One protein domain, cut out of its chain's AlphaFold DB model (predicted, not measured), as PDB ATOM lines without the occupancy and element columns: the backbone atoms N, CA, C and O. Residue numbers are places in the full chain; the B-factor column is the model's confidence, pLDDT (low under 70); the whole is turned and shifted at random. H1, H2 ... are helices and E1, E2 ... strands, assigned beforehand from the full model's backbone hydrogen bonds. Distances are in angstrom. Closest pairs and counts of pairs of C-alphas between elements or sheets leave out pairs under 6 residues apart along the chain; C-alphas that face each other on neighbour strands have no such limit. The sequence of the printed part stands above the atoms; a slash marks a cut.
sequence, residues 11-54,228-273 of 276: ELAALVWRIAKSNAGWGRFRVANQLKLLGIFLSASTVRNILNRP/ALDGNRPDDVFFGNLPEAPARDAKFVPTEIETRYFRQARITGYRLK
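What this domain is: This is residues 11 to 54 and 228 to 273 of the 276 residues of the protein "Putative transposase OrfB" of Limihaloglobus sulfuriphilus (UniProt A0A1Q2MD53). Three short helices, H1, H2 and H3, cross one another in a small cluster, and a two-stranded hairpin, E1 and E2, stands beside H1 and H2 with E2 nearer to them than E1. A fourth, very short helix, H4, lies away from the cluster and touches no helix; from it the long loop of residues 239 to 256 runs round to E1, and the longest axis lies between the tail after H3 and the region of H4. The 90 printed residues hold four named helices and two named strands, in the order H1 H2 H3 H4 E1 E2; the sheet has the order E1 - E2 and is antiparallel. The class is mixed, helices and strands, with 46 residues in named elements. The whole is compact, with a radius of gyration of the C-alphas of 12.8 A and spans of 42 by 36 by 27 A.

How they stand to each other: From the first printed residue, H1, residues 11 to 22, and H2, residues 28 to 36, only just touch, with 3 pairs of C-alphas within 8 A. H1 touches H2 with residues 16 to 20 alone; the closest C-alphas of the two are those of Ala 20 and Val 31, 6.6 A apart. Their lines stand at a steep tilt of 58 degrees, opposite ways. H3, residues 44 to 51, touches H2, the closest C-alphas being those of Phe 29 and Ala 44, 5.1 A apart; the two are about perpendicular, at 77 degrees. H3 also touches H1, which meets it with residues 13 to 17 alone; the closest C-alphas are those of Ala 13 and Ile 50, 6.3 A apart, and the lines are about perpendicular, at 87 degrees. The helix packing is mostly crossed: of these three pairs, 0 are at a shallow tilt. H4, residues 234 to 238, is apart from H1, H2 and H3. In H1, H2, H3 and H4 every O i to N i+4 pair is within hydrogen-bond range. E1, residues 257 to 262, and E2, residues 267 to 272, form a hairpin of antiparallel strands, with 156 degrees between their directions. N 258 and O 271 are 2.8 A apart and N 269 and O 260 are 2.8 A apart, both within hydrogen-bond range. The closest C-alphas of H1 and E2 are those of Ser 22 and Thr 268, 5.7 A apart; those of H2 and E2 are Gln 34 and Tyr 270, 7.4 A apart. E1 is apart from H1, H2 and H3, and E2 is apart from H3 and H4.

Where its parts are: H1 begins at C-alpha 11, at (-53.993, -17.094, -37.062), and measures 16.3 A from first to last C-alpha, residues 11 to 22. H2, residues 28 to 36, measures 12.4 A, and H3, residues 44 to 51, 10.5 A. H4, residues 234 to 238, begins at C-alpha 234, at (-39.988, -20.323, -61.616). E1, residues 257 to 262, measures 16.0 A. E2, residues 267 to 272, measures 17.0 A and ends at C-alpha 272, at (-51.760, -24.571, -51.744).

The domain as a whole: The two C-alphas farthest apart are those of Pro 54 and Phe 239, 41.8 A. Residues 55 to 227 of the chain are cut out and not printed; C-alphas 54 and 228 are 31.6 A apart across the cut, which falls in the link from H3 to H4. Of the links printed whole, H1 to H2 and E1 to E2 are tight, H2 to H3 is short, and H4 to E1 is long, with 18 residues. The mean pLDDT of the printed part is 92.0, and residue 54 is the one printed residue under 70.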
ATOM      1  N   GLU A  11     -54.411 -15.945 -36.252       85.25
ATOM      2  CA  GLU A  11     -53.993 -17.094 -37.062       85.25
ATOM      3  C   GLU A  11     -53.054 -16.691 -38.202       85.25
ATOM      4  O   GLU A  11     -52.029 -17.335 -38.436       85.25
ATOM      5  N   LEU A  12     -53.342 -15.567 -38.863       89.44
ATOM      6  CA  LEU A  12     -52.484 -15.027 -39.910       89.44
ATOM      7  C   LEU A  12     -51.143 -14.539 -39.343       89.44
ATOM      8  O   LEU A  12     -50.087 -14.794 -39.924       89.44
ATOM      9  N   ALA A  13     -51.151 -13.885 -38.178       89.75
ATOM     10  CA  ALA A  13     -49.914 -13.518 -37.492       89.75
ATOM     11  C   ALA A  13     -49.089 -14.760 -37.097       89.75
ATOM     12  O   ALA A  13     -47.865 -14.757 -37.249       89.75
ATOM     13  N   ALA A  14     -49.739 -15.838 -36.652       89.25
ATOM     14  CA  ALA A  14     -49.082 -17.105 -36.338       89.25
ATOM     15  C   ALA A  14     -48.470 -17.767 -37.586       89.25
ATOM     16  O   ALA A  14     -47.333 -18.241 -37.533       89.25
ATOM     17  N   LEU A  15     -49.172 -17.747 -38.728       93.88
ATOM     18  CA  LEU A  15     -48.638 -18.223 -40.008       93.88
ATOM     19  C   LEU A  15     -47.395 -17.424 -40.435       93.88
ATOM     20  O   LEU A  15     -46.394 -18.026 -40.826       93.88
ATOM     21  N   VAL A  16     -47.417 -16.091 -40.302       94.62
ATOM     22  CA  VAL A  16     -46.257 -15.221 -40.581       94.62
ATOM     23  C   VAL A  16     -45.040 -15.645 -39.753       94.62
ATOM     24  O   VAL A  16     -43.954 -15.832 -40.307       94.62
ATOM     25  N   TRP A  17     -45.214 -15.837 -38.442       92.44
ATOM     26  CA  TRP A  17     -44.140 -16.295 -37.554       92.44
ATOM     27  C   TRP A  17     -43.634 -17.693 -37.920       92.44
ATOM     28  O   TRP A  17     -42.425 -17.924 -37.934       92.44
ATOM     29  N   ARG A  18     -44.539 -18.616 -38.264       93.94
ATOM     30  CA  ARG A  18     -44.197 -19.983 -38.673       93.94
ATOM     31  C   ARG A  18     -43.350 -19.998 -39.948       93.94
ATOM     32  O   ARG A  18     -42.287 -20.625 -39.957       93.94
ATOM     33  N   ILE A  19     -43.752 -19.261 -40.986       95.81
ATOM     34  CA  ILE A  19     -42.985 -19.137 -42.238       95.81
ATOM     35  C   ILE A  19     -41.605 -18.527 -41.962       95.81
ATOM     36  O   ILE A  19     -40.602 -19.080 -42.408       95.81
ATOM     37  N   ALA A  20     -41.537 -17.430 -41.199       93.69
ATOM     38  CA  ALA A  20     -40.277 -16.744 -40.910       93.69
ATOM     39  C   ALA A  20     -39.299 -17.607 -40.089       93.69
ATOM     40  O   ALA A  20     -38.106 -17.637 -40.384       93.69
ATOM     41  N   LYS A  21     -39.791 -18.340 -39.080       91.88
ATOM     42  CA  LYS A  21     -38.961 -19.194 -38.214       91.88
ATOM     43  C   LYS A  21     -38.437 -20.434 -38.942       91.88
ATOM     44  O   LYS A  21     -37.296 -20.829 -38.728       91.88
ATOM     45  N   SER A  22     -39.269 -21.039 -39.788       92.75
ATOM     46  CA  SER A  22     -38.928 -22.250 -40.549       92.75
ATOM     47  C   SER A  22     -38.047 -21.998 -41.780       92.75
ATOM     48  O   SER A  22     -37.585 -22.951 -42.398       92.75
ATOM     49  N   ASN A  23     -37.802 -20.730 -42.123       92.69
ATOM     50  CA  ASN A  23     -36.978 -20.306 -43.255       92.69
ATOM     51  C   ASN A  23     -36.012 -19.193 -42.823       92.69
ATOM     52  O   ASN A  23     -36.086 -18.047 -43.283       92.69
ATOM     53  N   ALA A  24     -35.123 -19.527 -41.885       82.50
ATOM     54  CA  ALA A  24     -34.159 -18.591 -41.316       82.50
ATOM     55  C   ALA A  24     -33.299 -17.951 -42.425       82.50
ATOM     56  O   ALA A  24     -32.585 -18.636 -43.147       82.50
ATOM     57  N   GLY A  25     -33.397 -16.629 -42.577       84.50
ATOM     58  CA  GLY A  25     -32.761 -15.866 -43.663       84.50
ATOM     59  C   GLY A  25     -33.760 -15.181 -44.600       84.50
ATOM     60  O   GLY A  25     -33.397 -14.256 -45.329       84.50
ATOM     61  N   TRP A  26     -35.039 -15.559 -44.551       91.25
ATOM     62  CA  TRP A  26     -36.077 -14.882 -45.318       91.25
ATOM     63  C   TRP A  26     -36.408 -13.511 -44.722       91.25
ATOM     64  O   TRP A  26     -36.834 -13.379 -43.575       91.25
ATOM     65  N   GLY A  27     -36.242 -12.467 -45.532       91.19
ATOM     66  CA  GLY A  27     -36.686 -11.118 -45.193       91.19
ATOM     67  C   GLY A  27     -38.197 -10.932 -45.373       91.19
ATOM     68  O   GLY A  27     -38.870 -11.707 -46.054       91.19
ATOM     69  N   ARG A  28     -38.720  -9.823 -44.836       94.25
ATOM     70  CA  ARG A  28     -40.149  -9.451 -44.883       94.25
ATOM     71  C   ARG A  28     -40.803  -9.546 -46.269       94.25
ATOM     72  O   ARG A  28     -41.962  -9.928 -46.361       94.25
ATOM     73  N   PHE A  29     -40.070  -9.213 -47.333       96.06
ATOM     74  CA  PHE A  29     -40.574  -9.274 -48.708       96.06
ATOM     75  C   PHE A  29     -40.784 -10.714 -49.171       96.06
ATOM     76  O   PHE A  29     -41.802 -11.020 -49.772       96.06
ATOM     77  N   ARG A  30     -39.860 -11.620 -48.838       95.69
ATOM     78  CA  ARG A  30     -39.976 -13.028 -49.226       95.69
ATOM     79  C   ARG A  30     -41.109 -13.725 -48.476       95.69
ATOM     80  O   ARG A  30     -41.842 -14.497 -49.075       95.69
ATOM     81  N   VAL A  31     -41.301 -13.385 -47.200       96.69
ATOM     82  CA  VAL A  31     -42.458 -13.849 -46.416       96.69
ATOM     83  C   VAL A  31     -43.773 -13.317 -47.001       96.69
ATOM     84  O   VAL A  31     -44.711 -14.088 -47.157       96.69
ATOM     85  N   ALA A  32     -43.842 -12.037 -47.384       96.88
ATOM     86  CA  ALA A  32     -45.018 -11.478 -48.060       96.88
ATOM     87  C   ALA A  32     -45.309 -12.178 -49.400       96.88
ATOM     88  O   ALA A  32     -46.447 -12.544 -49.666       96.88
ATOM     89  N   ASN A  33     -44.279 -12.441 -50.207       97.06
ATOM     90  CA  ASN A  33     -44.420 -13.168 -51.470       97.06
ATOM     91  C   ASN A  33     -44.888 -14.613 -51.259       97.06
ATOM     92  O   ASN A  33     -45.712 -15.111 -52.015       97.06
ATOM     93  N   GLN A  34     -44.414 -15.277 -50.204       97.44
ATOM     94  CA  GLN A  34     -44.912 -16.603 -49.848       97.44
ATOM     95  C   GLN A  34     -46.394 -16.572 -49.467       97.44
ATOM     96  O   GLN A  34     -47.130 -17.476 -49.840       97.44
ATOM     97  N   LEU A  35     -46.840 -15.548 -48.740       96.81
ATOM     98  CA  LEU A  35     -48.254 -15.368 -48.409       96.81
ATOM     99  C   LEU A  35     -49.092 -15.085 -49.660       96.81
ATOM    100  O   LEU A  35     -50.160 -15.669 -49.800       96.81
ATOM    101  N   LYS A  36     -48.568 -14.292 -50.606       96.19
ATOM    102  CA  LYS A  36     -49.199 -14.064 -51.916       96.19
ATOM    103  C   LYS A  36     -49.459 -15.386 -52.646       96.19
ATOM    104  O   LYS A  36     -50.574 -15.607 -53.100       96.19
ATOM    105  N   LEU A  37     -48.470 -16.286 -52.687       95.62
ATOM    106  CA  LEU A  37     -48.611 -17.634 -53.266       95.62
ATOM    107  C   LEU A  37     -49.625 -18.528 -52.529       95.62
ATOM    108  O   LEU A  37     -50.051 -19.545 -53.067       95.62
ATOM    109  N   LEU A  38     -49.990 -18.173 -51.297       95.75
ATOM    110  CA  LEU A  38     -51.041 -18.827 -50.517       95.75
ATOM    111  C   LEU A  38     -52.389 -18.096 -50.634       95.75
ATOM    112  O   LEU A  38     -53.274 -18.353 -49.830       95.75
ATOM    113  N   GLY A  39     -52.551 -17.163 -51.578       94.81
ATOM    114  CA  GLY A  39     -53.790 -16.395 -51.736       94.81
ATOM    115  C   GLY A  39     -54.017 -15.344 -50.642       94.81
ATOM    116  O   GLY A  39     -55.135 -14.869 -50.467       94.81
ATOM    117  N   ILE A  40     -52.971 -14.960 -49.904       94.69
ATOM    118  CA  ILE A  40     -53.053 -14.006 -48.794       94.69
ATOM    119  C   ILE A  40     -52.325 -12.716 -49.156       94.69
ATOM    120  O   ILE A  40     -51.111 -12.702 -49.378       94.69
ATOM    121  N   PHE A  41     -53.031 -11.589 -49.110       94.69
ATOM    122  CA  PHE A  41     -52.411 -10.281 -49.238       94.69
ATOM    123  C   PHE A  41     -51.932  -9.751 -47.879       94.69
ATOM    124  O   PHE A  41     -52.712  -9.372 -47.001       94.69
ATOM    125  N   LEU A  42     -50.612  -9.629 -47.725       94.12
ATOM    126  CA  LEU A  42     -49.993  -8.838 -46.663       94.12
ATOM    127  C   LEU A  42     -48.823  -8.022 -47.202       94.12
ATOM    128  O   LEU A  42     -47.877  -8.559 -47.774       94.12
ATOM    129  N   SER A  43     -48.834  -6.713 -46.936       93.75
ATOM    130  CA  SER A  43     -47.698  -5.859 -47.284       93.75
ATOM    131  C   SER A  43     -46.441  -6.266 -46.504       93.75
ATOM    132  O   SER A  43     -46.506  -6.654 -45.332       93.75
ATOM    133  N   ALA A  44     -45.266  -6.078 -47.106       94.62
ATOM    134  CA  ALA A  44     -43.989  -6.301 -46.429       94.62
ATOM    135  C   ALA A  44     -43.843  -5.459 -45.143       94.62
ATOM    136  O   ALA A  44     -43.176  -5.868 -44.191       94.62
ATOM    137  N   SER A  45     -44.455  -4.273 -45.085       93.88
ATOM    138  CA  SER A  45     -44.491  -3.441 -43.875       93.88
ATOM    139  C   SER A  45     -45.355  -4.063 -42.780       93.88
ATOM    140  O   SER A  45     -44.936  -4.077 -41.625       93.88
ATOM    141  N   THR A  46     -46.497  -4.657 -43.130       92.44
ATOM    142  CA  THR A  46     -47.345  -5.390 -42.182       92.44
ATOM    143  C   THR A  46     -46.632  -6.627 -41.647       92.44
ATOM    144  O   THR A  46     -46.604  -6.822 -40.436       92.44
ATOM    145  N   VAL A  47     -45.970  -7.405 -42.512       94.31
ATOM    146  CA  VAL A  47     -45.129  -8.544 -42.096       94.31
ATOM    147  C   VAL A  47     -44.060  -8.092 -41.100       94.31
ATOM    148  O   VAL A  47     -43.933  -8.673 -40.026       94.31
ATOM    149  N   ARG A  48     -43.331  -7.009 -41.405       93.38
ATOM    150  CA  ARG A  48     -42.343  -6.429 -40.481       93.38
ATOM    151  C   ARG A  48     -42.975  -6.054 -39.142       93.38
ATOM    152  O   ARG A  48     -42.396  -6.337 -38.104       93.38
ATOM    153  N   ASN A  49     -44.139  -5.409 -39.159       90.94
ATOM    154  CA  ASN A  49     -44.814  -4.984 -37.937       90.94
ATOM    155  C   ASN A  49     -45.258  -6.186 -37.090       90.94
ATOM    156  O   ASN A  49     -45.107  -6.133 -35.877       90.94
ATOM    157  N   ILE A  50     -45.733  -7.276 -37.708       88.88
ATOM    158  CA  ILE A  50     -46.070  -8.536 -37.019       88.88
ATOM    159  C   ILE A  50     -44.825  -9.145 -36.364       88.88
ATOM    160  O   ILE A  50     -44.872  -9.494 -35.187       88.88
ATOM    161  N   LEU A  51     -43.711  -9.214 -37.100       87.81
ATOM    162  CA  LEU A  51     -42.439  -9.752 -36.601       87.81
ATOM    163  C   LEU A  51     -41.757  -8.840 -35.560       87.81
ATOM    164  O   LEU A  51     -40.881  -9.296 -34.832       87.81
ATOM    165  N   ASN A  52     -42.158  -7.566 -35.471       83.31
ATOM    166  CA  ASN A  52     -41.667  -6.590 -34.491       83.31
ATOM    167  C   ASN A  52     -42.559  -6.462 -33.236       83.31
ATOM    168  O   ASN A  52     -42.205  -5.699 -32.333       83.31
ATOM    169  N   ARG A  53     -43.706  -7.159 -33.156       70.94
ATOM    170  CA  ARG A  53     -44.479  -7.279 -31.903       70.94
ATOM    171  C   ARG A  53     -43.678  -8.122 -30.888       70.94
ATOM    172  O   ARG A  53     -42.930  -9.003 -31.303       70.94
ATOM    173  N   PRO A  54     -43.773  -7.849 -29.576       54.78
ATOM    174  CA  PRO A  54     -42.837  -8.401 -28.596       54.78
ATOM    175  C   PRO A  54     -42.987  -9.915 -28.349       54.78
ATOM    176  O   PRO A  54     -44.083 -10.398 -28.092       54.78
ATOM    177  N   ALA A 228     -37.482 -11.427 -58.171       91.88
ATOM    178  CA  ALA A 228     -37.327 -11.041 -59.576       91.88
ATOM    179  C   ALA A 228     -38.542 -11.412 -60.449       91.88
ATOM    180  O   ALA A 228     -38.621 -10.958 -61.583       91.88
ATOM    181  N   LEU A 229     -39.461 -12.229 -59.921       94.81
ATOM    182  CA  LEU A 229     -40.675 -12.711 -60.583       94.81
ATOM    183  C   LEU A 229     -41.941 -12.225 -59.859       94.81
ATOM    184  O   LEU A 229     -42.963 -12.905 -59.863       94.81
ATOM    185  N   ASP A 230     -41.851 -11.099 -59.144       93.69
ATOM    186  CA  ASP A 230     -42.934 -10.570 -58.303       93.69
ATOM    187  C   ASP A 230     -43.493 -11.602 -57.295       93.69
ATOM    188  O   ASP A 230     -44.689 -11.711 -57.021       93.69
ATOM    189  N   GLY A 231     -42.597 -12.428 -56.754       94.25
ATOM    190  CA  GLY A 231     -42.920 -13.466 -55.782       94.25
ATOM    191  C   GLY A 231     -43.365 -14.800 -56.370       94.25
ATOM    192  O   GLY A 231     -43.407 -15.765 -55.610       94.25
ATOM    193  N   ASN A 232     -43.622 -14.880 -57.677       96.94
ATOM    194  CA  ASN A 232     -43.980 -16.134 -58.336       96.94
ATOM    195  C   ASN A 232     -42.823 -17.137 -58.311       96.94
ATOM    196  O   ASN A 232     -41.654 -16.775 -58.104       96.94
ATOM    197  N   ARG A 233     -43.161 -18.413 -58.498       97.31
ATOM    198  CA  ARG A 233     -42.167 -19.482 -58.578       97.31
ATOM    199  C   ARG A 233     -41.718 -19.666 -60.028       97.31
ATOM    200  O   ARG A 233     -42.497 -19.378 -60.938       97.31
ATOM    201  N   PRO A 234     -40.495 -20.160 -60.267       98.31
ATOM    202  CA  PRO A 234     -39.988 -20.323 -61.616       98.31
ATOM    203  C   PRO A 234     -40.841 -21.259 -62.469       98.31
ATOM    204  O   PRO A 234     -41.052 -20.962 -63.638       98.31
ATOM    205  N   ASP A 235     -41.399 -22.327 -61.888       97.94
ATOM    206  CA  ASP A 235     -42.319 -23.210 -62.615       97.94
ATOM    207  C   ASP A 235     -43.614 -22.495 -63.025       97.94
ATOM    208  O   ASP A 235     -44.060 -22.661 -64.158       97.94
ATOM    209  N   ASP A 236     -44.191 -21.663 -62.151       96.69
ATOM    210  CA  ASP A 236     -45.413 -20.911 -62.473       96.69
ATOM    211  C   ASP A 236     -45.174 -19.989 -63.683       96.69
ATOM    212  O   ASP A 236     -46.002 -19.911 -64.586       96.69
ATOM    213  N   VAL A 237     -44.014 -19.323 -63.736       97.75
ATOM    214  CA  VAL A 237     -43.650 -18.420 -64.841       97.75
ATOM    215  C   VAL A 237     -43.284 -19.195 -66.108       97.75
ATOM    216  O   VAL A 237     -43.707 -18.816 -67.197       97.75
ATOM    217  N   PHE A 238     -42.504 -20.271 -65.984       98.12
ATOM    218  CA  PHE A 238     -42.036 -21.059 -67.125       98.12
ATOM    219  C   PHE A 238     -43.193 -21.735 -67.866       98.12
ATOM    220  O   PHE A 238     -43.241 -21.698 -69.091       98.12
ATOM    221  N   PHE A 239     -44.139 -22.319 -67.127       96.88
ATOM    222  CA  PHE A 239     -45.289 -23.016 -67.706       96.88
ATOM    223  C   PHE A 239     -46.509 -22.109 -67.932       96.88
ATOM    224  O   PHE A 239     -47.549 -22.600 -68.357       96.88
ATOM    225  N   GLY A 240     -46.412 -20.808 -67.633       95.31
ATOM    226  CA  GLY A 240     -47.525 -19.863 -67.786       95.31
ATOM    227  C   GLY A 240     -48.682 -20.078 -66.801       95.31
ATOM    228  O   GLY A 240     -49.776 -19.572 -67.021       95.31
ATOM    229  N   ASN A 241     -48.444 -20.795 -65.702       93.25
ATOM    230  CA  ASN A 241     -49.433 -21.133 -64.678       93.25
ATOM    231  C   ASN A 241     -49.348 -20.163 -63.492       93.25
ATOM    232  O   ASN A 241     -49.147 -20.577 -62.347       93.25
ATOM    233  N   LEU A 242     -49.434 -18.860 -63.767       92.06
ATOM    234  CA  LEU A 242     -49.340 -17.843 -62.725       92.06
ATOM    235  C   LEU A 242     -50.563 -17.905 -61.798       92.06
ATOM    236  O   LEU A 242     -51.692 -17.889 -62.291       92.06
ATOM    237  N   PRO A 243     -50.371 -17.938 -60.468       89.00
ATOM    238  CA  PRO A 243     -51.485 -17.831 -59.542       89.00
ATOM    239  C   PRO A 243     -52.121 -16.440 -59.635       89.00
ATOM    240  O   PRO A 243     -51.427 -15.435 -59.828       89.00
ATOM    241  N   GLU A 244     -53.436 -16.373 -59.441       89.56
ATOM    242  CA  GLU A 244     -54.138 -15.097 -59.351       89.56
ATOM    243  C   GLU A 244     -53.619 -14.269 -58.170       89.56
ATOM    244  O   GLU A 244     -53.327 -14.779 -57.082       89.56
ATOM    245  N   ALA A 245     -53.490 -12.960 -58.385       89.44
ATOM    246  CA  ALA A 245     -53.089 -12.059 -57.320       89.44
ATOM    247  C   ALA A 245     -54.228 -11.944 -56.290       89.44
ATOM    248  O   ALA A 245     -55.355 -11.621 -56.668       89.44
ATOM    249  N   PRO A 246     -53.955 -12.143 -54.990       92.75
ATOM    250  CA  PRO A 246     -54.989 -12.031 -53.976       92.75
ATOM    251  C   PRO A 246     -55.491 -10.590 -53.853       92.75
ATOM    252  O   PRO A 246     -54.710  -9.633 -53.911       92.75
ATOM    253  N   ALA A 247     -56.795 -10.440 -53.620       92.38
ATOM    254  CA  ALA A 247     -57.404  -9.154 -53.307       92.38
ATOM    255  C   ALA A 247     -56.798  -8.550 -52.024       92.38
ATOM    256  O   ALA A 247     -56.306  -9.258 -51.144       92.38
ATOM    257  N   ARG A 248     -56.813  -7.218 -51.887       89.12
ATOM    258  CA  ARG A 248     -56.148  -6.522 -50.761       89.12
ATOM    259  C   ARG A 248     -56.733  -6.863 -49.384       89.12
ATOM    260  O   ARG A 248     -56.074  -6.671 -48.359       89.12
ATOM    261  N   ASP A 249     -57.972  -7.319 -49.361       88.12
ATOM    262  CA  ASP A 249     -58.725  -7.772 -48.199       88.12
ATOM    263  C   ASP A 249     -58.622  -9.288 -47.958       88.12
ATOM    264  O   ASP A 249     -59.034  -9.748 -46.891       88.12
ATOM    265  N   ALA A 250     -57.985 -10.049 -48.859       90.56
ATOM    266  CA  ALA A 250     -57.732 -11.481 -48.708       90.56
ATOM    267  C   ALA A 250     -56.713 -11.749 -47.584       90.56
ATOM    268  O   ALA A 250     -55.507 -11.871 -47.795       90.56
ATOM    269  N   LYS A 251     -57.210 -11.797 -46.347       87.38
ATOM    270  CA  LYS A 251     -56.430 -12.014 -45.115       87.38
ATOM    271  C   LYS A 251     -56.811 -13.314 -44.395       87.38
ATOM    272  O   LYS A 251     -56.417 -13.514 -43.246       87.38
ATOM    273  N   PHE A 252     -57.590 -14.170 -45.048       89.31
ATOM    274  CA  PHE A 252     -57.978 -15.479 -44.534       89.31
ATOM    275  C   PHE A 252     -56.852 -16.494 -44.748       89.31
ATOM    276  O   PHE A 252     -56.226 -16.486 -45.801       89.31
ATOM    277  N   VAL A 253     -56.580 -17.351 -43.762       88.88
ATOM    278  CA  VAL A 253     -55.580 -18.420 -43.889       88.88
ATOM    279  C   VAL A 253     -56.250 -19.656 -44.495       88.88
ATOM    280  O   VAL A 253     -57.118 -20.218 -43.834       88.88
ATOM    281  N   PRO A 254     -55.854 -20.116 -45.699       91.06
ATOM    282  CA  PRO A 254     -56.468 -21.293 -46.307       91.06
ATOM    283  C   PRO A 254     -56.243 -22.562 -45.489       91.06
ATOM    284  O   PRO A 254     -55.195 -22.746 -44.861       91.06
ATOM    285  N   THR A 255     -57.209 -23.469 -45.555       89.25
ATOM    286  CA  THR A 255     -57.156 -24.792 -44.925       89.25
ATOM    287  C   THR A 255     -56.298 -25.777 -45.717       89.25
ATOM    288  O   THR A 255     -55.731 -26.710 -45.149       89.25
ATOM    289  N   GLU A 256     -56.117 -25.550 -47.021       91.19
ATOM    290  CA  GLU A 256     -55.418 -26.452 -47.941       91.19
ATOM    291  C   GLU A 256     -53.916 -26.153 -48.074       91.19
ATOM    292  O   GLU A 256     -53.312 -26.442 -49.109       91.19
ATOM    293  N   ILE A 257     -53.275 -25.580 -47.051       93.56
ATOM    294  CA  ILE A 257     -51.826 -25.339 -47.089       93.56
ATOM    295  C   ILE A 257     -51.081 -26.672 -46.948       93.56
ATOM    296  O   ILE A 257     -51.093 -27.317 -45.901       93.56
ATOM    297  N   GLU A 258     -50.376 -27.062 -48.004       94.88
ATOM    298  CA  GLU A 258     -49.383 -28.127 -47.996       94.88
ATOM    299  C   GLU A 258     -48.035 -27.581 -47.516       94.88
ATOM    300  O   GLU A 258     -47.549 -26.546 -47.986       94.88
ATOM    301  N   THR A 259     -47.402 -28.314 -46.601       94.94
ATOM    302  CA  THR A 259     -46.049 -28.026 -46.120       94.94
ATOM    303  C   THR A 259     -45.105 -29.160 -46.468       94.94
ATOM    304  O   THR A 259     -45.422 -30.320 -46.207       94.94
ATOM    305  N   ARG A 260     -43.911 -28.834 -46.964       95.69
ATOM    306  CA  ARG A 260     -42.839 -29.811 -47.181       95.69
ATOM    307  C   ARG A 260     -41.574 -29.366 -46.469       95.69
ATOM    308  O   ARG A 260     -41.076 -28.269 -46.719       95.69
ATOM    309  N   TYR A 261     -41.054 -30.218 -45.590       95.31
ATOM    310  CA  TYR A 261     -39.774 -29.985 -44.933       95.31
ATOM    311  C   TYR A 261     -38.637 -30.566 -45.775       95.31
ATOM    312  O   TYR A 261     -38.598 -31.765 -46.040       95.31
ATOM    313  N   PHE A 262     -37.715 -29.704 -46.186       93.19
ATOM    314  CA  PHE A 262     -36.496 -30.061 -46.899       93.19
ATOM    315  C   PHE A 262     -35.383 -30.223 -45.869       93.19
ATOM    316  O   PHE A 262     -34.774 -29.247 -45.421       93.19
ATOM    317  N   ARG A 263     -35.180 -31.467 -45.427       89.44
ATOM    318  CA  ARG A 263     -34.371 -31.801 -44.248       89.44
ATOM    319  C   ARG A 263     -32.923 -31.338 -44.379       89.44
ATOM    320  O   ARG A 263     -32.347 -30.870 -43.400       89.44
ATOM    321  N   GLN A 264     -32.374 -31.447 -45.578       81.69
ATOM    322  CA  GLN A 264     -30.988 -31.175 -45.926       81.69
ATOM    323  C   GLN A 264     -30.675 -29.681 -45.802       81.69
ATOM    324  O   GLN A 264     -29.648 -29.316 -45.238       81.69
ATOM    325  N   ALA A 265     -31.604 -28.821 -46.230       84.06
ATOM    326  CA  ALA A 265     -31.468 -27.369 -46.120       84.06
ATOM    327  C   ALA A 265     -32.095 -26.775 -44.848       84.06
ATOM    328  O   ALA A 265     -31.919 -25.594 -44.558       84.06
ATOM    329  N   ARG A 266     -32.832 -27.584 -44.075       89.94
ATOM    330  CA  ARG A 266     -33.619 -27.148 -42.906       89.94
ATOM    331  C   ARG A 266     -34.614 -26.034 -43.260       89.94
ATOM    332  O   ARG A 266     -34.831 -25.108 -42.482       89.94
ATOM    333  N   ILE A 267     -35.218 -26.158 -44.438       91.69
ATOM    334  CA  ILE A 267     -36.153 -25.202 -45.036       91.69
ATOM    335  C   ILE A 267     -37.543 -25.829 -45.088       91.69
ATOM    336  O   ILE A 267     -37.685 -27.031 -45.299       91.69
ATOM    337  N   THR A 268     -38.589 -25.020 -44.914       95.62
ATOM    338  CA  THR A 268     -39.977 -25.482 -45.073       95.62
ATOM    339  C   THR A 268     -40.645 -24.739 -46.218       95.62
ATOM    340  O   THR A 268     -40.825 -23.522 -46.156       95.62
ATOM    341  N   GLY A 269     -41.025 -25.480 -47.256       95.31
ATOM    342  CA  GLY A 269     -41.845 -24.977 -48.351       95.31
ATOM    343  C   GLY A 269     -43.323 -24.971 -47.976       95.31
ATOM    344  O   GLY A 269     -43.793 -25.872 -47.280       95.31
ATOM    345  N   TYR A 270     -44.045 -23.967 -48.470       96.00
ATOM    346  CA  TYR A 270     -45.489 -23.822 -48.309       96.00
ATOM    347  C   TYR A 270     -46.120 -23.630 -49.688       96.00
ATOM    348  O   TYR A 270     -45.626 -22.829 -50.485       96.00
ATOM    349  N   ARG A 271     -47.215 -24.331 -49.975       93.81
ATOM    350  CA  ARG A 271     -48.036 -24.100 -51.171       93.81
ATOM    351  C   ARG A 271     -49.487 -24.474 -50.896       93.81
ATOM    352  O   ARG A 271     -49.755 -25.193 -49.942       93.81
ATOM    353  N   LEU A 272     -50.407 -24.018 -51.733       92.00
ATOM    354  CA  LEU A 272     -51.760 -24.571 -51.744       92.00
ATOM    355  C   LEU A 272     -51.724 -25.963 -52.380       92.00
ATOM    356  O   LEU A 272     -51.015 -26.167 -53.373       92.00
ATOM    357  N   LYS A 273     -52.469 -26.916 -51.815       88.06
ATOM    358  CA  LYS A 273     -52.734 -28.191 -52.490       88.06
ATOM    359  C   LYS A 273     -53.379 -27.880 -53.840       88.06
ATOM    360  O   LYS A 273     -54.274 -27.041 -53.919       88.06
TER     361      LYS A 273